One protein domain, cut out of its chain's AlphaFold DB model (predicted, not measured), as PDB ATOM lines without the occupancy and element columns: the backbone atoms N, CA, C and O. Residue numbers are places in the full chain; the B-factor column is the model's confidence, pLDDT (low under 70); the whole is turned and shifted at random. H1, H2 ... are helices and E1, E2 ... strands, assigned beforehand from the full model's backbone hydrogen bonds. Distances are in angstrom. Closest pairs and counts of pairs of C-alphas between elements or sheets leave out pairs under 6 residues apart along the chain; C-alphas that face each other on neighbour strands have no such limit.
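Overview. This is residues 2 to 182 of the 630 residues of an uncharacterized protein of Gemmiger sp. An120 (UniProt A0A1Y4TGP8). The model has two lobes: one is a strongly twisted sheet, E8 E9 E11 E10, with H1 and H2 over one face, and the other is a cluster of small strand pieces, the hairpin E1 and E2 and the sheet E3 E7 E4. The hairpin E5 and E6 reaches out from the second lobe as an arm, and the long helix H3 runs outside both sheets. The printed part has 181 residues with three named helices and eleven named strands, in the order E1 E2 E3 E4 E5 E6 E7 E8 E9 H1 E10 E11 H2 H3; the class is mixed, helices and strands. The whole is compact, with a radius of gyration of the C-alphas of 17.5 A, and spans 49 by 46 by 37 A.

Along the chain. E1 is residues 2 to 5, beginning at C-alpha 2 (-6.573, 31.146, 2.459), and E2 is 11 to 14. E3 is 21 to 23, E4 35 to 38, E5 41 to 44, E6 49 to 52, and E7 56 to 61, 16.1 A long. E8 is 70 to 72 and E9 is 81 to 85, 13.0 A. H1, residues 88 to 101, is 19.9 A long. E10 is 120 to 122 and E11 is 125 to 132, 21.4 A. H2, 136 to 149, is 20.3 A long, and H3, 161 to 182, is 31.3 A, ending at C-alpha 182 (-15.811, 46.612, -27.607).

Arrangement. E1 and E2 form an antiparallel hairpin, with N 4 and O 12 2.8 A apart. E7 is the inner strand between E3 and E4, antiparallel to both: N 23 and O 59 are 2.8 A apart, and N 36 and O 58 2.9 A. E4 runs on into E5 at 71 degrees. In the hairpin E5 and E6, N 42 and O 51 are 2.8 A apart. E8 and E9 are an antiparallel hairpin, with N 72 and O 82 at 2.8 A; E9 and E11 are antiparallel, with N 83 and O 128 at 2.9 A. E10 and E11 meet only at a point. H1, over E9 and E11, has a height over the sheet of 10.2 A. H2 is on the same face at 8.3 A, only just over E9, on which 3 of its C-alphas fall. H1 and H2 touch, closest at the C-alphas of Ile 98 and Leu 145, 7.6 A apart, at a steep tilt of 41 degrees, opposite ways. H3 touches no helix and is not on either of these two sheets. Every O i to N i+4 pair is within hydrogen-bond range in H1, H2 and H3.

Size, cuts and confidence. The C-alphas farthest apart, of Lys 136 and Arg 181, are 50.9 A apart. The printed part has no cut. The links E3 to E4, H1 to E10 and H2 to H3 are long. The mean pLDDT of the printed part is 88.4; residues 47, 113 and 180 to 182 are under 70.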
ATOM      1  N   THR A   2      -5.106  31.211   2.436       90.44
ATOM      2  CA  THR A   2      -6.573  31.146   2.459       90.44
ATOM      3  C   THR A   2      -7.101  31.152   1.025       90.44
ATOM      4  O   THR A   2      -6.553  31.854   0.168       90.44
ATOM      5  N   LYS A   3      -8.134  30.349   0.752       94.56
ATOM      6  CA  LYS A   3      -8.837  30.344  -0.538       94.56
ATOM      7  C   LYS A   3      -9.895  31.441  -0.534       94.56
ATOM      8  O   LYS A   3     -10.655  31.546   0.421       94.56
ATOM      9  N   TYR A   4      -9.942  32.213  -1.605       94.50
ATOM     10  CA  TYR A   4     -10.910  33.272  -1.845       94.50
ATOM     11  C   TYR A   4     -11.628  33.024  -3.166       94.50
ATOM     12  O   TYR A   4     -11.051  32.455  -4.092       94.50
ATOM     13  N   ILE A   5     -12.877  33.467  -3.258       95.06
ATOM     14  CA  ILE A   5     -13.757  33.228  -4.399       95.06
ATOM     15  C   ILE A   5     -14.170  34.581  -4.998       95.06
ATOM     16  O   ILE A   5     -14.696  35.457  -4.304       95.06
ATOM     17  N   CYS A   6     -13.896  34.777  -6.287       94.19
ATOM     18  CA  CYS A   6     -14.385  35.911  -7.078       94.19
ATOM     19  C   CYS A   6     -15.873  35.740  -7.418       94.19
ATOM     20  O   CYS A   6     -16.384  34.626  -7.401       94.19
ATOM     21  N   LYS A   7     -16.565  36.811  -7.828       93.44
ATOM     22  CA  LYS A   7     -18.024  36.767  -8.096       93.44
ATOM     23  C   LYS A   7     -18.415  35.811  -9.227       93.44
ATOM     24  O   LYS A   7     -19.490  35.225  -9.209       93.44
ATOM     25  N   CYS A   8     -17.500  35.578 -10.163       92.44
ATOM     26  CA  CYS A   8     -17.641  34.587 -11.229       92.44
ATOM     27  C   CYS A   8     -17.347  33.136 -10.796       92.44
ATOM     28  O   CYS A   8     -17.328  32.247 -11.638       92.44
ATOM     29  N   GLY A   9     -17.033  32.885  -9.521       92.31
ATOM     30  CA  GLY A   9     -16.666  31.562  -9.003       92.31
ATOM     31  C   GLY A   9     -15.180  31.198  -9.126       92.31
ATOM     32  O   GLY A   9     -14.764  30.170  -8.593       92.31
ATOM     33  N   ARG A  10     -14.345  32.031  -9.771       92.44
ATOM     34  CA  ARG A  10     -12.887  31.812  -9.844       92.44
ATOM     35  C   ARG A  10     -12.280  31.783  -8.437       92.44
ATOM     36  O   ARG A  10     -12.482  32.712  -7.659       92.44
ATOM     37  N   VAL A  11     -11.502  30.743  -8.137       94.12
ATOM     38  CA  VAL A  11     -10.824  30.572  -6.844       94.12
ATOM     39  C   VAL A  11      -9.392  31.097  -6.924       94.12
ATOM     40  O   VAL A  11      -8.654  30.776  -7.854       94.12
ATOM     41  N   VAL A  12      -8.994  31.891  -5.933       92.31
ATOM     42  CA  VAL A  12      -7.664  32.497  -5.810       92.31
ATOM     43  C   VAL A  12      -7.118  32.226  -4.413       92.31
ATOM     44  O   VAL A  12      -7.827  32.348  -3.418       92.31
ATOM     45  N   THR A  13      -5.839  31.881  -4.317       93.00
ATOM     46  CA  THR A  13      -5.174  31.613  -3.038       93.00
ATOM     47  C   THR A  13      -4.334  32.820  -2.631       93.00
ATOM     48  O   THR A  13      -3.511  33.285  -3.418       93.00
ATOM     49  N   LYS A  14      -4.505  33.327  -1.402       86.94
ATOM     50  CA  LYS A  14      -3.709  34.451  -0.879       86.94
ATOM     51  C   LYS A  14      -3.137  34.191   0.510       86.94
ATOM     52  O   LYS A  14      -3.664  33.408   1.299       86.94
ATOM     53  N   ASN A  15      -2.043  34.885   0.818       88.25
ATOM     54  CA  ASN A  15      -1.424  34.891   2.141       88.25
ATOM     55  C   ASN A  15      -2.002  36.014   3.021       88.25
ATOM     56  O   ASN A  15      -1.296  36.923   3.442       88.25
ATOM     57  N   THR A  16      -3.318  36.002   3.213       85.50
ATOM     58  CA  THR A  16      -4.041  36.909   4.113       85.50
ATOM     59  C   THR A  16      -5.211  36.151   4.737       85.50
ATOM     60  O   THR A  16      -5.637  35.119   4.213       85.50
ATOM     61  N   THR A  17      -5.684  36.638   5.877       84.25
ATOM     62  CA  THR A  17      -6.831  36.107   6.624       84.25
ATOM     63  C   THR A  17      -7.987  37.108   6.669       84.25
ATOM     64  O   THR A  17      -8.865  36.976   7.510       84.25
ATOM     65  N   ALA A  18      -7.975  38.132   5.810       84.25
ATOM     66  CA  ALA A  18      -9.042  39.128   5.746       84.25
ATOM     67  C   ALA A  18     -10.362  38.514   5.251       84.25
ATOM     68  O   ALA A  18     -10.346  37.663   4.362       84.25
ATOM     69  N   ASP A  19     -11.500  38.988   5.755       83.19
ATOM     70  CA  ASP A  19     -12.826  38.509   5.329       83.19
ATOM     71  C   ASP A  19     -13.160  38.910   3.885       83.19
ATOM     72  O   ASP A  19     -13.885  38.217   3.170       83.19
ATOM     73  N   ASN A  20     -12.576  40.014   3.420       84.69
ATOM     74  CA  ASN A  20     -12.628  40.454   2.037       84.69
ATOM     75  C   ASN A  20     -11.242  40.924   1.570       84.69
ATOM     76  O   ASN A  20     -10.425  41.446   2.325       84.69
ATOM     77  N   THR A  21     -10.934  40.725   0.294       89.12
ATOM     78  CA  THR A  21      -9.676  41.202  -0.287       89.12
ATOM     79  C   THR A  21      -9.823  41.436  -1.787       89.12
ATOM     80  O   THR A  21     -10.749  40.928  -2.416       89.12
ATOM     81  N   GLY A  22      -8.937  42.238  -2.370       89.31
ATOM     82  CA  GLY A  22      -8.951  42.559  -3.797       89.31
ATOM     83  C   GLY A  22      -8.127  41.563  -4.603       89.31
ATOM     84  O   GLY A  22      -6.984  41.261  -4.239       89.31
ATOM     85  N   ASN A  23      -8.670  41.033  -5.700       91.19
ATOM     86  CA  ASN A  23      -7.909  40.300  -6.708       91.19
ATOM     87  C   ASN A  23      -7.512  41.245  -7.839       91.19
ATOM     88  O   ASN A  23      -8.386  41.693  -8.571       91.19
ATOM     89  N   ARG A  24      -6.213  41.500  -7.998       89.94
ATOM     90  CA  ARG A  24      -5.674  42.370  -9.056       89.94
ATOM     91  C   ARG A  24      -5.250  41.602 -10.310       89.94
ATOM     92  O   ARG A  24      -5.016  42.226 -11.336       89.94
ATOM     93  N   ASP A  25      -5.195  40.268 -10.249       89.62
ATOM     94  CA  ASP A  25      -5.057  39.433 -11.444       89.62
ATOM     95  C   ASP A  25      -6.411  39.372 -12.164       89.62
ATOM     96  O   ASP A  25      -7.285  38.558 -11.840       89.62
ATOM     97  N   THR A  26      -6.600  40.329 -13.068       87.81
ATOM     98  CA  THR A  26      -7.883  40.656 -13.702       87.81
ATOM     99  C   THR A  26      -7.905  40.372 -15.200       87.81
ATOM    100  O   THR A  26      -8.874  40.735 -15.856       87.81
ATOM    101  N   ALA A  27      -6.907  39.656 -15.729       83.94
ATOM    102  CA  ALA A  27      -6.905  39.234 -17.126       83.94
ATOM    103  C   ALA A  27      -8.181  38.430 -17.460       83.94
ATOM    104  O   ALA A  27      -8.503  37.452 -16.774       83.94
ATOM    105  N   GLY A  28      -8.916  38.856 -18.493       82.62
ATOM    106  CA  GLY A  28     -10.182  38.240 -18.910       82.62
ATOM    107  C   GLY A  28     -11.374  38.589 -18.007       82.62
ATOM    108  O   GLY A  28     -12.389  37.878 -17.999       82.62
ATOM    109  N   CYS A  29     -11.254  39.628 -17.179       86.31
ATOM    110  CA  CYS A  29     -12.343  40.167 -16.364       86.31
ATOM    111  C   CYS A  29     -12.872  41.509 -16.882       86.31
ATOM    112  O   CYS A  29     -13.789  42.051 -16.265       86.31
ATOM    113  N   GLU A  30     -12.334  42.026 -17.985       83.38
ATOM    114  CA  GLU A  30     -12.804  43.235 -18.657       83.38
ATOM    115  C   GLU A  30     -14.315  43.126 -18.904       83.38
ATOM    116  O   GLU A  30     -14.800  42.086 -19.339       83.38
ATOM    117  N   GLY A  31     -15.084  44.161 -18.560       80.81
ATOM    118  CA  GLY A  31     -16.550  44.153 -18.682       80.81
ATOM    119  C   GLY A  31     -17.321  43.423 -17.581       80.81
ATOM    120  O   GLY A  31     -18.550  43.468 -17.582       80.81
ATOM    121  N   CYS A  32     -16.651  42.775 -16.624       87.44
ATOM    122  CA  CYS A  32     -17.315  42.235 -15.438       87.44
ATOM    123  C   CYS A  32     -17.913  43.383 -14.591       87.44
ATOM    124  O   CYS A  32     -17.161  44.285 -14.215       87.44
ATOM    125  N   PRO A  33     -19.206  43.339 -14.203       85.19
ATOM    126  CA  PRO A  33     -19.846  44.413 -13.426       85.19
ATOM    127  C   PRO A  33     -19.218  44.680 -12.049       85.19
ATOM    128  O   PRO A  33     -19.379  45.757 -11.488       85.19
ATOM    129  N   TYR A  34     -18.497  43.701 -11.499       90.25
ATOM    130  CA  TYR A  34     -17.879  43.773 -10.166       90.25
ATOM    131  C   TYR A  34     -16.391  44.116 -10.205       90.25
ATOM    132  O   TYR A  34     -15.681  43.936  -9.208       90.25
ATOM    133  N   LEU A  35     -15.890  44.518 -11.371       88.31
ATOM    134  CA  LEU A  35     -14.518  44.955 -11.535       88.31
ATOM    135  C   LEU A  35     -14.413  46.416 -11.075       88.31
ATOM    136  O   LEU A  35     -14.912  47.317 -11.741       88.31
ATOM    137  N   LEU A  36     -13.787  46.643  -9.920       86.31
ATOM    138  CA  LEU A  36     -13.713  47.961  -9.286       86.31
ATOM    139  C   LEU A  36     -12.356  48.620  -9.541       86.31
ATOM    140  O   LEU A  36     -11.336  47.928  -9.474       86.31
ATOM    141  N   PRO A  37     -12.299  49.941  -9.769       84.31
ATOM    142  CA  PRO A  37     -11.035  50.662  -9.787       84.31
ATOM    143  C   PRO A  37     -10.361  50.619  -8.406       84.31
ATOM    144  O   PRO A  37     -11.006  50.740  -7.360       84.31
ATOM    145  N   TRP A  38      -9.037  50.460  -8.384       83.38
ATOM    146  CA  TRP A  38      -8.231  50.605  -7.171       83.38
ATOM    147  C   TRP A  38      -7.166  51.678  -7.359       83.38
ATOM    148  O   TRP A  38      -6.607  51.854  -8.438       83.38
ATOM    149  N   GLY A  39      -6.864  52.382  -6.276       82.12
ATOM    150  CA  GLY A  39      -5.961  53.521  -6.290       82.12
ATOM    151  C   GLY A  39      -6.172  54.410  -5.068       82.12
ATOM    152  O   GLY A  39      -7.189  54.249  -4.382       82.12
ATOM    153  N   PRO A  40      -5.216  55.297  -4.749       82.06
ATOM    154  CA  PRO A  40      -5.390  56.282  -3.691       82.06
ATOM    155  C   PRO A  40      -6.454  57.319  -4.078       82.06
ATOM    156  O   PRO A  40      -6.631  57.634  -5.253       82.06
ATOM    157  N   MET A  41      -7.142  57.867  -3.077       82.31
ATOM    158  CA  MET A  41      -7.973  59.056  -3.272       82.31
ATOM    159  C   MET A  41      -7.061  60.279  -3.322       82.31
ATOM    160  O   MET A  41      -6.251  60.484  -2.414       82.31
ATOM    161  N   VAL A  42      -7.196  61.081  -4.367       84.31
ATOM    162  CA  VAL A  42      -6.476  62.337  -4.566       84.31
ATOM    163  C   VAL A  42      -7.474  63.483  -4.578       84.31
ATOM    164  O   VAL A  42      -8.620  63.323  -4.984       84.31
ATOM    165  N   TRP A  43      -7.064  64.631  -4.060       82.31
ATOM    166  CA  TRP A  43      -7.890  65.828  -4.110       82.31
ATOM    167  C   TRP A  43      -7.814  66.440  -5.513       82.31
ATOM    168  O   TRP A  43      -6.717  66.681  -6.014       82.31
ATOM    169  N   ASP A  44      -8.967  66.677  -6.131       80.31
ATOM    170  CA  ASP A  44      -9.107  67.355  -7.416       80.31
ATOM    171  C   ASP A  44      -9.569  68.801  -7.178       80.31
ATOM    172  O   ASP A  44     -10.709  69.061  -6.780       80.31
ATOM    173  N   ASP A  45      -8.667  69.751  -7.430       72.50
ATOM    174  CA  ASP A  45      -8.923  71.183  -7.256       72.50
ATOM    175  C   ASP A  45      -9.966  71.745  -8.237       72.50
ATOM    176  O   ASP A  45     -10.620  72.743  -7.922       72.50
ATOM    177  N   GLN A  46     -10.159  71.121  -9.406       73.38
ATOM    178  CA  GLN A  46     -11.153  71.554 -10.394       73.38
ATOM    179  C   GLN A  46     -12.561  71.104 -10.001       73.38
ATOM    180  O   GLN A  46     -13.505  71.890 -10.093       73.38
ATOM    181  N   GLN A  47     -12.704  69.865  -9.524       69.75
ATOM    182  CA  GLN A  47     -13.993  69.325  -9.069       69.75
ATOM    183  C   GLN A  47     -14.309  69.658  -7.603       69.75
ATOM    184  O   GLN A  47     -15.429  69.421  -7.150       69.75
ATOM    185  N   LYS A  48     -13.344  70.228  -6.862       77.12
ATOM    186  CA  LYS A  48     -13.420  70.482  -5.413       77.12
ATOM    187  C   LYS A  48     -13.864  69.241  -4.630       77.12
ATOM    188  O   LYS A  48     -14.724  69.320  -3.752       77.12
ATOM    189  N   GLY A  49     -13.282  68.093  -4.963       76.38
ATOM    190  CA  GLY A  49     -13.651  66.807  -4.385       76.38
ATOM    191  C   GLY A  49     -12.524  65.788  -4.473       76.38
ATOM    192  O   GLY A  49     -11.545  65.984  -5.186       76.38
ATOM    193  N   TYR A  50     -12.652  64.688  -3.731       74.44
ATOM    194  CA  TYR A  50     -11.716  63.576  -3.853       74.44
ATOM    195  C   TYR A  50     -12.088  62.701  -5.051       74.44
ATOM    196  O   TYR A  50     -13.199  62.174  -5.108       74.44
ATOM    197  N   THR A  51     -11.141  62.493  -5.958       75.69
ATOM    198  CA  THR A  51     -11.245  61.554  -7.077       75.69
ATOM    199  C   THR A  51     -10.288  60.384  -6.854       75.69
ATOM    200  O   THR A  51      -9.307  60.484  -6.117       75.69
ATOM    201  N   GLN A  52     -10.596  59.222  -7.426       75.75
ATOM    202  CA  GLN A  52      -9.721  58.059  -7.305       75.75
ATOM    203  C   GLN A  52      -8.664  58.090  -8.413       75.75
ATOM    204  O   GLN A  52      -9.002  58.038  -9.592       75.75
ATOM    205  N   ASP A  53      -7.381  58.121  -8.045       81.00
ATOM    206  CA  ASP A  53      -6.264  57.964  -8.984       81.00
ATOM    207  C   ASP A  53      -6.122  56.478  -9.346       81.00
ATOM    208  O   ASP A  53      -5.416  55.712  -8.683       81.00
ATOM    209  N   VAL A  54      -6.882  56.053 -10.358       83.50
ATOM    210  CA  VAL A  54      -7.029  54.648 -10.755       83.50
ATOM    211  C   VAL A  54      -5.687  54.067 -11.221       83.50
ATOM    212  O   VAL A  54      -5.173  54.399 -12.285       83.50
ATOM    213  N   LYS A  55      -5.132  53.134 -10.438       85.31
ATOM    214  CA  LYS A  55      -3.910  52.369 -10.762       85.31
ATOM    215  C   LYS A  55      -4.187  51.069 -11.507       85.31
ATOM    216  O   LYS A  55      -3.268  50.439 -12.022       85.31
ATOM    217  N   GLY A  56      -5.442  50.652 -11.538       84.00
ATOM    218  CA  GLY A  56      -5.910  49.461 -12.222       84.00
ATOM    219  C   GLY A  56      -7.228  49.010 -11.621       84.00
ATOM    220  O   GLY A  56      -7.891  49.769 -10.916       84.00
ATOM    221  N   TYR A  57      -7.573  47.750 -11.857       87.81
ATOM    222  CA  TYR A  57      -8.839  47.195 -11.409       87.81
ATOM    223  C   TYR A  57      -8.658  45.963 -10.528       87.81
ATOM    224  O   TYR A  57      -7.654  45.251 -10.611       87.81
ATOM    225  N   GLU A  58      -9.624  45.730  -9.648       89.75
ATOM    226  CA  GLU A  58      -9.677  44.553  -8.799       89.75
ATOM    227  C   GLU A  58     -11.087  43.972  -8.694       89.75
ATOM    228  O   GLU A  58     -12.085  44.687  -8.666       89.75
ATOM    229  N   CYS A  59     -11.175  42.647  -8.585       90.81
ATOM    230  CA  CYS A  59     -12.403  41.975  -8.168       90.81
ATOM    231  C   CYS A  59     -12.357  41.765  -6.656       90.81
ATOM    232  O   CYS A  59     -11.427  41.131  -6.146       90.81
ATOM    233  N   ARG A  60     -13.380  42.211  -5.925       90.31
ATOM    234  CA  ARG A  60     -13.504  41.879  -4.499       90.31
ATOM    235  C   ARG A  60     -13.821  40.397  -4.337       90.31
ATOM    236  O   ARG A  60     -14.742  39.876  -4.965       90.31
ATOM    237  N   MET A  61     -13.067  39.715  -3.489       91.56
ATOM    238  CA  MET A  61     -13.220  38.292  -3.201       91.56
ATOM    239  C   MET A  61     -13.279  38.039  -1.700       91.56
ATOM    240  O   MET A  61     -12.770  38.830  -0.906       91.56
ATOM    241  N   SER A  62     -13.906  36.932  -1.333       92.62
ATOM    242  CA  SER A  62     -14.198  36.530   0.047       92.62
ATOM    243  C   SER A  62     -13.962  35.021   0.211       92.62
ATOM    244  O   SER A  62     -13.986  34.303  -0.793       92.62
ATOM    245  N   PRO A  63     -13.711  34.508   1.431       93.12
ATOM    246  CA  PRO A  63     -13.528  33.072   1.663       93.12
ATOM    247  C   PRO A  63     -14.765  32.241   1.305       93.12
ATOM    248  O   PRO A  63     -14.653  31.085   0.899       93.12
ATOM    249  N   THR A  64     -15.943  32.850   1.430       93.25
ATOM    250  CA  THR A  64     -17.246  32.290   1.065       93.25
ATOM    251  C   THR A  64     -17.941  33.199   0.056       93.25
ATOM    252  O   THR A  64     -17.722  34.413   0.060       93.25
ATOM    253  N   LEU A  65     -18.763  32.620  -0.820       94.75
ATOM    254  CA  LEU A  65     -19.549  33.357  -1.805       94.75
ATOM    255  C   LEU A  65     -20.991  32.862  -1.807       94.75
ATOM    256  O   LEU A  65     -21.227  31.662  -1.935       94.75
ATOM    257  N   GLU A  66     -21.933  33.792  -1.714       95.44
ATOM    258  CA  GLU A  66     -23.361  33.529  -1.856       95.44
ATOM    259  C   GLU A  66     -23.950  34.456  -2.921       95.44
ATOM    260  O   GLU A  66     -23.533  35.607  -3.043       95.44
ATOM    261  N   TYR A  67     -24.886  33.932  -3.711       95.88
ATOM    262  CA  TYR A  67     -25.520  34.674  -4.806       95.88
ATOM    263  C   TYR A  67     -26.900  35.205  -4.430       95.88
ATOM    264  O   TYR A  67     -27.290  36.246  -4.939       95.88
ATOM    265  N   ALA A  68     -27.594  34.515  -3.522       96.62
ATOM    266  CA  ALA A  68     -28.950  34.855  -3.124       96.62
ATOM    267  C   ALA A  68     -29.021  36.263  -2.517       96.62
ATOM    268  O   ALA A  68     -28.194  36.610  -1.669       96.62
ATOM    269  N   SER A  69     -30.008  37.059  -2.896       97.44
ATOM    270  CA  SER A  69     -30.278  38.346  -2.266       97.44
ATOM    271  C   SER A  69     -31.030  38.152  -0.963       97.44
ATOM    272  O   SER A  69     -32.060  37.477  -0.916       97.44
ATOM    273  N   THR A  70     -30.527  38.768   0.103       96.69
ATOM    274  CA  THR A  70     -31.166  38.737   1.425       96.69
ATOM    275  C   THR A  70     -31.063  40.094   2.106       96.69
ATOM    276  O   THR A  70     -30.423  41.014   1.596       96.69
ATOM    277  N   TYR A  71     -31.685  40.237   3.275       95.50
ATOM    278  CA  TYR A  71     -31.524  41.428   4.100       95.50
ATOM    279  C   TYR A  71     -31.115  41.102   5.542       95.50
ATOM    280  O   TYR A  71     -31.508  40.090   6.131       95.50
ATOM    281  N   HIS A  72     -30.375  42.029   6.147       92.88
ATOM    282  CA  HIS A  72     -30.007  42.046   7.557       92.88
ATOM    283  C   HIS A  72     -30.675  43.216   8.277       92.88
ATOM    284  O   HIS A  72     -30.809  44.309   7.729       92.88
ATOM    285  N   GLY A  73     -31.054  42.983   9.532       89.81
ATOM    286  CA  GLY A  73     -31.807  43.927  10.356       89.81
ATOM    287  C   GLY A  73     -33.210  43.417  10.674       89.81
ATOM    288  O   GLY A  73     -33.599  42.310  10.277       89.81
ATOM    289  N   ARG A  74     -33.966  44.214  11.433       87.44
ATOM    290  CA  ARG A  74     -35.357  43.912  11.791       87.44
ATOM    291  C   ARG A  74     -36.292  44.906  11.116       87.44
ATOM    292  O   ARG A  74     -35.922  46.052  10.874       87.44
ATOM    293  N   ALA A  75     -37.503  44.458  10.803       86.69
ATOM    294  CA  ALA A  75     -38.524  45.298  10.179       86.69
ATOM    295  C   ALA A  75     -39.203  46.244  11.186       86.69
ATOM    296  O   ALA A  75     -39.730  47.275  10.791       86.69
ATOM    297  N   ASP A  76     -39.175  45.897  12.475       88.31
ATOM    298  CA  ASP A  76     -39.969  46.487  13.558       88.31
ATOM    299  C   ASP A  76     -39.193  47.471  14.451       88.31
ATOM    300  O   ASP A  76     -39.735  47.985  15.430       88.31
ATOM    301  N   ASP A  77     -37.937  47.765  14.116       89.94
ATOM    302  CA  ASP A  77     -37.101  48.733  14.829       89.94
ATOM    303  C   ASP A  77     -36.759  49.962  13.970       89.94
ATOM    304  O   ASP A  77     -37.093  50.042  12.788       89.94
ATOM    305  N   LYS A  78     -36.066  50.937  14.563       88.00
ATOM    306  CA  LYS A  78     -35.603  52.152  13.872       88.00
ATOM    307  C   LYS A  78     -34.176  52.024  13.318       88.00
ATOM    308  O   LYS A  78     -33.610  53.014  12.856       88.00
ATOM    309  N   CYS A  79     -33.566  50.844  13.401       88.81
ATOM    310  CA  CYS A  79     -32.200  50.627  12.943       88.81
ATOM    311  C   CYS A  79     -32.142  50.542  11.412       88.81
ATOM    312  O   CYS A  79     -33.136  50.214  10.750       88.81
ATOM    313  N   SER A  80     -30.961  50.841  10.863       88.94
ATOM    314  CA  SER A  80     -30.680  50.689   9.437       88.94
ATOM    315  C   SER A  80     -30.866  49.240   8.999       88.94
ATOM    316  O   SER A  80     -30.541  48.301   9.728       88.94
ATOM    317  N   LEU A  81     -31.390  49.078   7.791       93.50
ATOM    318  CA  LEU A  81     -31.529  47.799   7.116       93.50
ATOM    319  C   LEU A  81     -30.374  47.655   6.120       93.50
ATOM    320  O   LEU A  81     -30.002  48.628   5.469       93.50
ATOM    321  N   HIS A  82     -29.819  46.456   5.977       95.12
ATOM    322  CA  HIS A  82     -28.813  46.177   4.954       95.12
ATOM    323  C   HIS A  82     -29.348  45.141   3.979       95.12
ATOM    324  O   HIS A  82     -29.558  43.995   4.365       95.12
ATOM    325  N   ILE A  83     -29.554  45.534   2.727       96.62
ATOM    326  CA  ILE A  83     -29.913  44.615   1.647       96.62
ATOM    327  C   ILE A  83     -28.616  44.163   0.989       96.62
ATOM    328  O   ILE A  83     -27.831  44.987   0.523       96.62
ATOM    329  N   VAL A  84     -28.365  42.858   0.998       96.19
ATOM    330  CA  VAL A  84     -27.149  42.263   0.450       96.19
ATOM    331  C   VAL A  84     -27.472  41.517  -0.835       96.19
ATOM    332  O   VAL A  84     -28.295  40.606  -0.841       96.19
ATOM    333  N   SER A  85     -26.820  41.901  -1.926       96.00
ATOM    334  CA  SER A  85     -27.059  41.325  -3.247       96.00
ATOM    335  C   SER A  85     -25.803  41.368  -4.113       96.00
ATOM    336  O   SER A  85     -24.887  42.162  -3.885       96.00
ATOM    337  N   LEU A  86     -25.737  40.487  -5.105       95.81
ATOM    338  CA  LEU A  86     -24.855  40.673  -6.254       95.81
ATOM    339  C   LEU A  86     -25.628  41.168  -7.476       95.81
ATOM    340  O   LEU A  86     -25.009  41.728  -8.369       95.81
ATOM    341  N   ASP A  87     -26.943  41.024  -7.525       94.88
ATOM    342  CA  ASP A  87     -27.755  41.567  -8.604       94.88
ATOM    343  C   ASP A  87     -27.845  43.099  -8.476       94.88
ATOM    344  O   ASP A  87     -28.545  43.646  -7.625       94.88
ATOM    345  N   LEU A  88     -27.068  43.801  -9.305       88.25
ATOM    346  CA  LEU A  88     -27.003  45.261  -9.290       88.25
ATOM    347  C   LEU A  88     -28.264  45.899  -9.893       88.25
ATOM    348  O   LEU A  88     -28.580  47.030  -9.537       88.25
ATOM    349  N   ASP A  89     -28.974  45.197 -10.785       89.44
ATOM    350  CA  ASP A  89     -30.243  45.668 -11.345       89.44
ATOM    351  C   ASP A  89     -31.335  45.618 -10.261       89.44
ATOM    352  O   ASP A  89     -32.062  46.593 -10.076       89.44
ATOM    353  N   PHE A  90     -31.364  44.554  -9.453       94.75
ATOM    354  CA  PHE A  90     -32.243  44.457  -8.281       94.75
ATOM    355  C   PHE A  90     -31.982  45.562  -7.244       94.75
ATOM    356  O   PHE A  90     -32.920  46.128  -6.683       94.75
ATOM    357  N   LEU A  91     -30.717  45.919  -6.987       92.44
ATOM    358  CA  LEU A  91     -30.395  47.030  -6.078       92.44
ATOM    359  C   LEU A  91     -30.890  48.386  -6.604       92.44
ATOM    360  O   LEU A  91     -31.363  49.205  -5.811       92.44
ATOM    361  N   ASP A  92     -30.815  48.614  -7.917       88.62
ATOM    362  CA  ASP A  92     -31.380  49.809  -8.549       88.62
ATOM    363  C   ASP A  92     -32.913  49.828  -8.458       88.62
ATOM    364  O   ASP A  92     -33.491  50.879  -8.186       88.62
ATOM    365  N   GLU A  93     -33.576  48.679  -8.607       93.50
ATOM    366  CA  GLU A  93     -35.029  48.550  -8.448       93.50
ATOM    367  C   GLU A  93     -35.482  48.856  -7.013       93.50
ATOM    368  O   GLU A  93     -36.392  49.659  -6.797       93.50
ATOM    369  N   VAL A  94     -34.797  48.287  -6.017       94.75
ATOM    370  CA  VAL A  94     -35.030  48.573  -4.594       94.75
ATOM    371  C   VAL A  94     -34.860  50.066  -4.305       94.75
ATOM    372  O   VAL A  94     -35.690  50.670  -3.619       94.75
ATOM    373  N   GLN A  95     -33.797  50.682  -4.826       91.12
ATOM    374  CA  GLN A  95     -33.557  52.114  -4.667       91.12
ATOM    375  C   GLN A  95     -34.641  52.960  -5.354       91.12
ATOM    376  O   GLN A  95     -35.139  53.914  -4.753       91.12
ATOM    377  N   ALA A  96     -35.035  52.612  -6.579       90.06
ATOM    378  CA  ALA A  96     -36.097  53.300  -7.309       90.06
ATOM    379  C   ALA A  96     -37.427  53.232  -6.553       90.06
ATOM    380  O   ALA A  96     -38.091  54.252  -6.371       90.06
ATOM    381  N   TRP A  97     -37.771  52.063  -6.006       95.75
ATOM    382  CA  TRP A  97     -38.961  51.913  -5.179       95.75
ATOM    383  C   TRP A  97     -38.914  52.818  -3.945       95.75
ATOM    384  O   TRP A  97     -39.919  53.455  -3.624       95.75
ATOM    385  N   ILE A  98     -37.757  52.920  -3.276       91.88
ATOM    386  CA  ILE A  98     -37.579  53.835  -2.139       91.88
ATOM    387  C   ILE A  98     -37.837  55.277  -2.577       91.88
ATOM    388  O   ILE A  98     -38.545  55.992  -1.871       91.88
ATOM    389  N   TYR A  99     -37.323  55.702  -3.732       88.06
ATOM    390  CA  TYR A  99     -37.570  57.053  -4.237       88.06
ATOM    391  C   TYR A  99     -39.041  57.315  -4.568       88.06
ATOM    392  O   TYR A  99     -39.557  58.381  -4.233       88.06
ATOM    393  N   ASP A 100     -39.726  56.342  -5.158       91.12
ATOM    394  CA  ASP A 100     -41.113  56.507  -5.589       91.12
ATOM    395  C   ASP A 100     -42.117  56.427  -4.428       91.12
ATOM    396  O   ASP A 100     -43.144  57.108  -4.447       91.12
ATOM    397  N   HIS A 101     -41.826  55.624  -3.398       87.25
ATOM    398  CA  HIS A 101     -42.806  55.272  -2.362       87.25
ATOM    399  C   HIS A 101     -42.427  55.731  -0.951       87.25
ATOM    400  O   HIS A 101     -43.300  55.827  -0.087       87.25
ATOM    401  N   ALA A 102     -41.144  55.992  -0.682       91.62
ATOM    402  CA  ALA A 102     -40.647  56.157   0.684       91.62
ATOM    403  C   ALA A 102     -39.552  57.225   0.865       91.62
ATOM    404  O   ALA A 102     -38.977  57.284   1.952       91.62
ATOM    405  N   ASN A 103     -39.288  58.091  -0.120       88.19
ATOM    406  CA  ASN A 103     -38.147  59.027  -0.139       88.19
ATOM    407  C   ASN A 103     -38.068  59.970   1.080       88.19
ATOM    408  O   ASN A 103     -36.995  60.390   1.508       88.19
ATOM    409  N   GLU A 104     -39.212  60.292   1.683       87.81
ATOM    410  CA  GLU A 104     -39.280  61.122   2.893       87.81
ATOM    411  C   GLU A 104     -38.873  60.377   4.175       87.81
ATOM    412  O   GLU A 104     -38.601  60.998   5.204       87.81
ATOM    413  N   THR A 105     -38.867  59.043   4.147       92.69
ATOM    414  CA  THR A 105     -38.774  58.186   5.344       92.69
ATOM    415  C   THR A 105     -37.648  57.162   5.290       92.69
ATOM    416  O   THR A 105     -37.139  56.772   6.341       92.69
ATOM    417  N   LEU A 106     -37.237  56.753   4.094       92.88
ATOM    418  CA  LEU A 106     -36.114  55.867   3.841       92.88
ATOM    419  C   LEU A 106     -35.116  56.574   2.929       92.88
ATOM    420  O   LEU A 106     -35.498  57.340   2.048       92.88
ATOM    421  N   ARG A 107     -33.828  56.299   3.135       88.62
ATOM    422  CA  ARG A 107     -32.762  56.740   2.232       88.62
ATOM    423  C   ARG A 107     -31.848  55.575   1.911       88.62
ATOM    424  O   ARG A 107     -31.373  54.896   2.817       88.62
ATOM    425  N   ALA A 108     -31.575  55.393   0.635       87.81
ATOM    426  CA  ALA A 108     -30.564  54.490   0.124       87.81
ATOM    427  C   ALA A 108     -29.785  55.244  -0.955       87.81
ATOM    428  O   ALA A 108     -30.354  56.107  -1.627       87.81
ATOM    429  N   ASP A 109     -28.489  54.970  -1.048       79.75
ATOM    430  CA  ASP A 109     -27.629  55.523  -2.089       79.75
ATOM    431  C   ASP A 109     -26.763  54.393  -2.640       79.75
ATOM    432  O   ASP A 109     -25.888  53.847  -1.961       79.75
ATOM    433  N   PHE A 110     -27.096  53.998  -3.856       83.94
ATOM    434  CA  PHE A 110     -26.449  52.994  -4.663       83.94
ATOM    435  C   PHE A 110     -26.201  53.590  -6.040       83.94
ATOM    436  O   PHE A 110     -27.106  54.086  -6.714       83.94
ATOM    437  N   SER A 111     -24.952  53.500  -6.475       76.88
ATOM    438  CA  SER A 111     -24.581  53.764  -7.851       76.88
ATOM    439  C   SER A 111     -23.456  52.830  -8.249       76.88
ATOM    440  O   SER A 111     -22.455  52.668  -7.548       76.88
ATOM    441  N   ARG A 112     -23.604  52.235  -9.431       76.44
ATOM    442  CA  ARG A 112     -22.619  51.307  -9.999       76.44
ATOM    443  C   ARG A 112     -21.251  51.968 -10.185       76.44
ATOM    444  O   ARG A 112     -20.231  51.302 -10.048       76.44
ATOM    445  N   GLY A 113     -21.230  53.272 -10.471       67.44
ATOM    446  CA  GLY A 113     -20.002  54.043 -10.687       67.44
ATOM    447  C   GLY A 113     -19.275  54.450  -9.403       67.44
ATOM    448  O   GLY A 113     -18.099  54.794  -9.464       67.44
ATOM    449  N   SER A 114     -19.947  54.401  -8.249       71.31
ATOM    450  CA  SER A 114     -19.381  54.783  -6.948       71.31
ATOM    451  C   SER A 114     -19.218  53.607  -5.981       71.31
ATOM    452  O   SER A 114     -18.852  53.826  -4.827       71.31
ATOM    453  N   MET A 115     -19.443  52.365  -6.434       81.62
ATOM    454  CA  MET A 115     -19.277  51.167  -5.608       81.62
ATOM    455  C   MET A 115     -17.863  51.069  -5.036       81.62
ATOM    456  O   MET A 115     -16.864  51.108  -5.759       81.62
ATOM    457  N   ARG A 116     -17.767  50.849  -3.725       81.00
ATOM    458  CA  ARG A 116     -16.486  50.733  -3.025       81.00
ATOM    459  C   ARG A 116     -16.230  49.310  -2.579       81.00
ATOM    460  O   ARG A 116     -17.114  48.594  -2.123       81.00
ATOM    461  N   GLY A 117     -14.956  48.922  -2.582       81.62
ATOM    462  CA  GLY A 117     -14.551  47.588  -2.143       81.62
ATOM    463  C   GLY A 117     -14.938  47.234  -0.698       81.62
ATOM    464  O   GLY A 117     -15.045  46.047  -0.387       81.62
ATOM    465  N   ILE A 118     -15.152  48.239   0.164       83.50
ATOM    466  CA  ILE A 118     -15.585  48.081   1.564       83.50
ATOM    467  C   ILE A 118     -17.065  47.691   1.700       83.50
ATOM    468  O   ILE A 118     -17.446  47.091   2.697       83.50
ATOM    469  N   GLU A 119     -17.886  47.973   0.688       88.31
ATOM    470  CA  GLU A 119     -19.321  47.649   0.687       88.31
ATOM    471  C   GLU A 119     -19.571  46.159   0.403       88.31
ATOM    472  O   GLU A 119     -20.680  45.665   0.590       88.31
ATOM    473  N   PHE A 120     -18.525  45.418   0.019       90.12
ATOM    474  CA  PHE A 120     -18.551  43.969  -0.154       90.12
ATOM    475  C   PHE A 120     -18.026  43.260   1.098       90.12
ATOM    476  O   PHE A 120     -16.811  43.115   1.246       90.12
ATOM    477  N   TYR A 121     -18.900  42.773   1.981       80.00
ATOM    478  CA  TYR A 121     -18.475  42.081   3.210       80.00
ATOM    479  C   TYR A 121     -19.231  40.779   3.492       80.00
ATOM    480  O   TYR A 121     -18.612  39.795   3.885       80.00
ATOM    481  N   ASP A 122     -20.540  40.719   3.245       87.75
ATOM    482  CA  ASP A 122     -21.340  39.556   3.622       87.75
ATOM    483  C   ASP A 122     -21.282  38.460   2.556       87.75
ATOM    484  O   ASP A 122     -21.940  38.540   1.515       87.75
ATOM    485  N   LYS A 123     -20.432  37.451   2.794       91.44
ATOM    486  CA  LYS A 123     -20.195  36.332   1.863       91.44
ATOM    487  C   LYS A 123     -19.958  36.829   0.433       91.44
ATOM    488  O   LYS A 123     -20.427  36.259  -0.548       91.44
ATOM    489  N   GLY A 124     -19.254  37.953   0.325       89.81
ATOM    490  CA  GLY A 124     -18.907  38.570  -0.943       89.81
ATOM    491  C   GLY A 124     -20.024  39.329  -1.660       89.81
ATOM    492  O   GLY A 124     -19.769  39.758  -2.781       89.81
ATOM    493  N   ARG A 125     -21.204  39.535  -1.085       94.50
ATOM    494  CA  ARG A 125     -22.265  40.355  -1.690       94.50
ATOM    495  C   ARG A 125     -22.039  41.842  -1.426       94.50
ATOM    496  O   ARG A 125     -21.370  42.197  -0.453       94.50
ATOM    497  N   TYR A 126     -22.569  42.694  -2.299       93.94
ATOM    498  CA  TYR A 126     -22.635  44.135  -2.071       93.94
ATOM    499  C   TYR A 126     -23.723  44.431  -1.040       93.94
ATOM    500  O   TYR A 126     -24.797  43.842  -1.113       93.94
ATOM    501  N   SER A 127     -23.465  45.327  -0.092       94.31
ATOM    502  CA  SER A 127     -24.424  45.713   0.944       94.31
ATOM    503  C   SER A 127     -24.955  47.124   0.719       94.31
ATOM    504  O   SER A 127     -24.311  48.104   1.100       94.31
ATOM    505  N   LEU A 128     -26.187  47.225   0.229       94.06
ATOM    506  CA  LEU A 128     -26.946  48.468   0.206       94.06
ATOM    507  C   LEU A 128     -27.433  48.813   1.616       94.06
ATOM    508  O   LEU A 128     -28.183  48.059   2.236       94.06
ATOM    509  N   SER A 129     -27.006  49.965   2.131       93.31
ATOM    510  CA  SER A 129     -27.461  50.470   3.428       93.31
ATOM    511  C   SER A 129     -28.712  51.324   3.251       93.31
ATOM    512  O   SER A 129     -28.658  52.384   2.631       93.31
ATOM    513  N   VAL A 130     -29.823  50.879   3.830       94.75
ATOM    514  CA  VAL A 130     -31.097  51.598   3.847       94.75
ATOM    515  C   VAL A 130     -31.271  52.248   5.219       94.75
ATOM    516  O   VAL A 130     -31.505  51.589   6.237       94.75
ATOM    517  N   LEU A 131     -31.122  53.567   5.244       91.44
ATOM    518  CA  LEU A 131     -31.288  54.413   6.419       91.44
ATOM    519  C   LEU A 131     -32.775  54.663   6.666       91.44
ATOM    520  O   LEU A 131     -33.515  55.027   5.754       91.44
ATOM    521  N   CYS A 132     -33.195  54.505   7.919       91.50
ATOM    522  CA  CYS A 132     -34.583  54.655   8.340       91.50
ATOM    523  C   CYS A 132     -34.776  55.940   9.155       91.50
ATOM    524  O   CYS A 132     -34.024  56.212  10.098       91.50
ATOM    525  N   ALA A 133     -35.827  56.705   8.845       89.88
ATOM    526  CA  ALA A 133     -36.283  57.800   9.693       89.88
ATOM    527  C   ALA A 133     -36.645  57.279  11.093       89.88
ATOM    528  O   ALA A 133     -37.222  56.202  11.252       89.88
ATOM    529  N   GLN A 134     -36.329  58.059  12.127       90.69
ATOM    530  CA  GLN A 134     -36.452  57.642  13.529       90.69
ATOM    531  C   GLN A 134     -37.885  57.772  14.090       90.69
ATOM    532  O   GLN A 134     -38.079  58.063  15.274       90.69
ATOM    533  N   ASN A 135     -38.904  57.512  13.270       86.31
ATOM    534  CA  ASN A 135     -40.328  57.618  13.607       86.31
ATOM    535  C   ASN A 135     -41.122  56.395  13.107       86.31
ATOM    536  O   ASN A 135     -40.596  55.561  12.368       86.31
ATOM    537  N   LYS A 136     -42.395  56.262  13.509       88.69
ATOM    538  CA  LYS A 136     -43.224  55.104  13.115       88.69
ATOM    539  C   LYS A 136     -43.439  54.995  11.605       88.69
ATOM    540  O   LYS A 136     -43.592  53.886  11.105       88.69
ATOM    541  N   LYS A 137     -43.422  56.117  10.874       89.62
ATOM    542  CA  LYS A 137     -43.541  56.113   9.407       89.62
ATOM    543  C   LYS A 137     -42.334  55.452   8.745       89.62
ATOM    544  O   LYS A 137     -42.529  54.662   7.834       89.62
ATOM    545  N   GLY A 138     -41.122  55.710   9.242       90.69
ATOM    546  CA  GLY A 138     -39.909  55.017   8.796       90.69
ATOM    547  C   GLY A 138     -39.980  53.509   9.034       90.69
ATOM    548  O   GLY A 138     -39.716  52.729   8.122       90.69
ATOM    549  N   VAL A 139     -40.424  53.090  10.224       92.44
ATOM    550  CA  VAL A 139     -40.612  51.661  10.543       92.44
ATOM    551  C   VAL A 139     -41.650  51.021   9.612       92.44
ATOM    552  O   VAL A 139     -41.405  49.953   9.055       92.44
ATOM    553  N   ALA A 140     -42.780  51.693   9.379       93.56
ATOM    554  CA  ALA A 140     -43.816  51.216   8.465       93.56
ATOM    555  C   ALA A 140     -43.326  51.141   7.008       93.56
ATOM    556  O   ALA A 140     -43.594  50.153   6.330       93.56
ATOM    557  N   ALA A 141     -42.569  52.136   6.539       94.81
ATOM    558  CA  ALA A 141     -41.983  52.140   5.201       94.81
ATOM    559  C   ALA A 141     -40.950  51.020   5.028       94.81
ATOM    560  O   ALA A 141     -40.941  50.350   4.000       94.81
ATOM    561  N   LYS A 142     -40.124  50.750   6.050       94.56
ATOM    562  CA  LYS A 142     -39.201  49.606   6.056       94.56
ATOM    563  C   LYS A 142     -39.956  48.280   5.982       94.56
ATOM    564  O   LYS A 142     -39.569  47.401   5.217       94.56
ATOM    565  N   ALA A 143     -41.037  48.137   6.747       94.94
ATOM    566  CA  ALA A 143     -41.885  46.954   6.675       94.94
ATOM    567  C   ALA A 143     -42.527  46.792   5.285       94.94
ATOM    568  O   ALA A 143     -42.556  45.677   4.773       94.94
ATOM    569  N   ALA A 144     -42.972  47.884   4.655       95.94
ATOM    570  CA  ALA A 144     -43.519  47.872   3.299       95.94
ATOM    571  C   ALA A 144     -42.464  47.492   2.245       95.94
ATOM    572  O   ALA A 144     -42.733  46.622   1.427       95.94
ATOM    573  N   LEU A 145     -41.251  48.051   2.323       96.75
ATOM    574  CA  LEU A 145     -40.128  47.689   1.448       96.75
ATOM    575  C   LEU A 145     -39.827  46.187   1.524       96.75
ATOM    576  O   LEU A 145     -39.698  45.506   0.510       96.75
ATOM    577  N   LEU A 146     -39.723  45.659   2.746       96.12
ATOM    578  CA  LEU A 146     -39.471  44.239   2.959       96.12
ATOM    579  C   LEU A 146     -40.634  43.375   2.471       96.12
ATOM    580  O   LEU A 146     -40.408  42.308   1.910       96.12
ATOM    581  N   ALA A 147     -41.869  43.837   2.657       95.00
ATOM    582  CA  ALA A 147     -43.055  43.153   2.166       95.00
ATOM    583  C   ALA A 147     -43.210  43.218   0.642       95.00
ATOM    584  O   ALA A 147     -43.918  42.372   0.109       95.00
ATOM    585  N   GLU A 148     -42.582  44.169  -0.046       96.38
ATOM    586  CA  GLU A 148     -42.557  44.224  -1.508       96.38
ATOM    587  C   GLU A 148     -41.574  43.187  -2.055       96.38
ATOM    588  O   GLU A 148     -41.954  42.275  -2.787       96.38
ATOM    589  N   PHE A 149     -40.314  43.267  -1.619       97.06
ATOM    590  CA  PHE A 149     -39.225  42.541  -2.268       97.06
ATOM    591  C   PHE A 149     -38.882  41.192  -1.629       97.06
ATOM    592  O   PHE A 149     -38.340  40.332  -2.319       97.06
ATOM    593  N   PHE A 150     -39.184  40.968  -0.342       96.94
ATOM    594  CA  PHE A 150     -38.653  39.823   0.412       96.94
ATOM    595  C   PHE A 150     -39.726  38.899   1.001       96.94
ATOM    596  O   PHE A 150     -40.768  39.316   1.519       96.94
ATOM    597  N   GLY A 151     -39.476  37.595   0.907       92.56
ATOM    598  CA  GLY A 151     -40.273  36.535   1.511       92.56
ATOM    599  C   GLY A 151     -40.078  36.428   3.030       92.56
ATOM    600  O   GLY A 151     -39.202  37.077   3.609       92.56
ATOM    601  N   PRO A 152     -40.882  35.591   3.711       88.25
ATOM    602  CA  PRO A 152     -40.752  35.352   5.153       88.25
ATOM    603  C   PRO A 152     -39.412  34.704   5.546       88.25
ATOM    604  O   PRO A 152     -38.976  34.824   6.688       88.25
ATOM    605  N   ASP A 153     -38.747  34.042   4.603       90.00
ATOM    606  CA  ASP A 153     -37.412  33.454   4.724       90.00
ATOM    607  C   ASP A 153     -36.274  34.454   4.446       90.00
ATOM    608  O   ASP A 153     -35.101  34.089   4.526       90.00
ATOM    609  N   LYS A 154     -36.622  35.724   4.187       92.75
ATOM    610  CA  LYS A 154     -35.731  36.851   3.873       92.75
ATOM    611  C   LYS A 154     -35.043  36.796   2.512       92.75
ATOM    612  O   LYS A 154     -34.188  37.648   2.267       92.75
ATOM    613  N   HIS A 155     -35.408  35.864   1.638       94.31
ATOM    614  CA  HIS A 155     -34.950  35.873   0.249       94.31
ATOM    615  C   HIS A 155     -35.829  36.787  -0.600       94.31
ATOM    616  O   HIS A 155     -36.977  37.062  -0.237       94.31
ATOM    617  N   ARG A 156     -35.290  37.281  -1.719       94.75
ATOM    618  CA  ARG A 156     -36.098  37.997  -2.714       94.75
ATOM    619  C   ARG A 156     -37.246  37.109  -3.217       94.75
ATOM    620  O   ARG A 156     -37.126  35.887  -3.227       94.75
ATOM    621  N   ARG A 157     -38.376  37.710  -3.586       93.12
ATOM    622  CA  ARG A 157     -39.610  36.972  -3.928       93.12
ATOM    623  C   ARG A 157     -39.724  36.540  -5.380       93.12
ATOM    624  O   ARG A 157     -40.438  35.588  -5.672       93.12
ATOM    625  N   ASP A 158     -39.119  37.299  -6.276       91.50
ATOM    626  CA  ASP A 158     -39.331  37.216  -7.718       91.50
ATOM    627  C   ASP A 158     -38.515  36.105  -8.391       91.50
ATOM    628  O   ASP A 158     -38.853  35.695  -9.499       91.50
ATOM    629  N   MET A 159     -37.487  35.577  -7.719       91.75
ATOM    630  CA  MET A 159     -36.702  34.440  -8.202       91.75
ATOM    631  C   MET A 159     -36.131  33.597  -7.066       91.75
ATOM    632  O   MET A 159     -35.925  34.066  -5.945       91.75
ATOM    633  N   THR A 160     -35.831  32.340  -7.377       93.56
ATOM    634  CA  THR A 160     -35.163  31.414  -6.457       93.56
ATOM    635  C   THR A 160     -33.650  31.690  -6.365       93.56
ATOM    636  O   THR A 160     -33.061  32.230  -7.307       93.56
ATOM    637  N   PRO A 161     -32.967  31.284  -5.275       94.44
ATOM    638  CA  PRO A 161     -31.510  31.417  -5.142       94.44
ATOM    639  C   PRO A 161     -30.703  30.819  -6.308       94.44
ATOM    640  O   PRO A 161     -29.648  31.341  -6.686       94.44
ATOM    641  N   GLU A 162     -31.174  29.711  -6.880       94.19
ATOM    642  CA  GLU A 162     -30.550  29.038  -8.017       94.19
ATOM    643  C   GLU A 162     -30.703  29.840  -9.316       94.19
ATOM    644  O   GLU A 162     -29.734  29.976 -10.072       94.19
ATOM    645  N   GLU A 163     -31.891  30.395  -9.558       94.75
ATOM    646  CA  GLU A 163     -32.170  31.277 -10.698       94.75
ATOM    647  C   GLU A 163     -31.362  32.570 -10.600       94.75
ATOM    648  O   GLU A 163     -30.750  32.986 -11.583       94.75
ATOM    649  N   GLU A 164     -31.263  33.152  -9.405       96.50
ATOM    650  CA  GLU A 164     -30.468  34.353  -9.149       96.50
ATOM    651  C   GLU A 164     -28.987  34.131  -9.431       96.50
ATOM    652  O   GLU A 164     -28.334  34.921 -10.120       96.50
ATOM    653  N   LYS A 165     -28.447  33.004  -8.965       96.38
ATOM    654  CA  LYS A 165     -27.077  32.612  -9.290       96.38
ATOM    655  C   LYS A 165     -26.868  32.510 -10.800       96.38
ATOM    656  O   LYS A 165     -25.851  32.992 -11.301       96.38
ATOM    657  N   ALA A 166     -27.791  31.874 -11.521       96.19
ATOM    658  CA  ALA A 166     -27.699  31.749 -12.972       96.19
ATOM    659  C   ALA A 166     -27.770  33.123 -13.661       96.19
ATOM    660  O   ALA A 166     -26.957  33.398 -14.545       96.19
ATOM    661  N   HIS A 167     -28.669  33.998 -13.206       94.44
ATOM    662  CA  HIS A 167     -28.827  35.365 -13.694       94.44
ATOM    663  C   HIS A 167     -27.538  36.185 -13.532       94.44
ATOM    664  O   HIS A 167     -27.023  36.734 -14.507       94.44
ATOM    665  N   ILE A 168     -26.946  36.184 -12.335       95.25
ATOM    666  CA  ILE A 168     -25.702  36.910 -12.038       95.25
ATOM    667  C   ILE A 168     -24.539  36.402 -12.898       95.25
ATOM    668  O   ILE A 168     -23.777  37.193 -13.460       95.25
ATOM    669  N   LEU A 169     -24.379  35.081 -13.022       96.06
ATOM    670  CA  LEU A 169     -23.308  34.503 -13.838       96.06
ATOM    671  C   LEU A 169     -23.486  34.834 -15.326       96.06
ATOM    672  O   LEU A 169     -22.505  35.167 -15.993       96.06
ATOM    673  N   ALA A 170     -24.723  34.816 -15.830       91.50
ATOM    674  CA  ALA A 170     -25.033  35.232 -17.193       91.50
ATOM    675  C   ALA A 170     -24.741  36.725 -17.418       91.50
ATOM    676  O   ALA A 170     -24.161  37.083 -18.443       91.50
ATOM    677  N   ALA A 171     -25.064  37.593 -16.455       87.38
ATOM    678  CA  ALA A 171     -24.763  39.022 -16.524       87.38
ATOM    679  C   ALA A 171     -23.248  39.298 -16.557       87.38
ATOM    680  O   ALA A 171     -22.789  40.127 -17.351       87.38
ATOM    681  N   ILE A 172     -22.459  38.570 -15.753       91.12
ATOM    682  CA  ILE A 172     -20.989  38.629 -15.792       91.12
ATOM    683  C   ILE A 172     -20.480  38.232 -17.176       91.12
ATOM    684  O   ILE A 172     -19.674  38.957 -17.760       91.12
ATOM    685  N   GLU A 173     -20.940  37.099 -17.704       91.31
ATOM    686  CA  GLU A 173     -20.474  36.583 -18.992       91.31
ATOM    687  C   GLU A 173     -20.868  37.505 -20.151       91.31
ATOM    688  O   GLU A 173     -20.047  37.823 -21.013       91.31
ATOM    689  N   ALA A 174     -22.094  38.032 -20.132       80.06
ATOM    690  CA  ALA A 174     -22.560  39.021 -21.096       80.06
ATOM    691  C   ALA A 174     -21.752  40.326 -21.008       80.06
ATOM    692  O   ALA A 174     -21.429  40.928 -22.032       80.06
ATOM    693  N   GLY A 175     -21.407  40.776 -19.798       81.31
ATOM    694  CA  GLY A 175     -20.522  41.919 -19.573       81.31
ATOM    695  C   GLY A 175     -19.140  41.711 -20.192       81.31
ATOM    696  O   GLY A 175     -18.686  42.543 -20.981       81.31
ATOM    697  N   LYS A 176     -18.522  40.557 -19.925       86.12
ATOM    698  CA  LYS A 176     -17.222  40.179 -20.493       86.12
ATOM    699  C   LYS A 176     -17.246  40.067 -22.008       86.12
ATOM    700  O   LYS A 176     -16.403  40.647 -22.685       86.12
ATOM    701  N   THR A 177     -18.263  39.403 -22.545       79.38
ATOM    702  CA  THR A 177     -18.473  39.283 -23.991       79.38
ATOM    703  C   THR A 177     -18.631  40.661 -24.634       79.38
ATOM    704  O   THR A 177     -18.034  40.930 -25.673       79.38
ATOM    705  N   ARG A 178     -19.395  41.574 -24.016       71.00
ATOM    706  CA  ARG A 178     -19.548  42.953 -24.507       71.00
ATOM    707  C   ARG A 178     -18.234  43.727 -24.481       71.00
ATOM    708  O   ARG A 178     -17.971  44.451 -25.431       71.00
ATOM    709  N   ALA A 179     -17.409  43.582 -23.446       70.81
ATOM    710  CA  ALA A 179     -16.098  44.229 -23.406       70.81
ATOM    711  C   ALA A 179     -15.134  43.662 -24.453       70.81
ATOM    712  O   ALA A 179     -14.490  44.436 -25.152       70.81
ATOM    713  N   GLN A 180     -15.115  42.342 -24.646       64.81
ATOM    714  CA  GLN A 180     -14.337  41.708 -25.716       64.81
ATOM    715  C   GLN A 180     -14.808  42.156 -27.110       64.81
ATOM    716  O   GLN A 180     -13.986  42.389 -27.992       64.81
ATOM    717  N   ARG A 181     -16.122  42.348 -27.306       57.06
ATOM    718  CA  ARG A 181     -16.684  42.954 -28.527       57.06
ATOM    719  C   ARG A 181     -16.324  44.433 -28.667       57.06
ATOM    720  O   ARG A 181     -16.067  44.864 -29.775       57.06
ATOM    721  N   LYS A 182     -16.269  45.209 -27.579       52.72
ATOM    722  CA  LYS A 182     -15.811  46.612 -27.607       52.72
ATOM    723  C   LYS A 182     -14.305  46.739 -27.886       52.72
ATOM    724  O   LYS A 182     -13.903  47.724 -28.486       52.72
TER     725      LYS A 182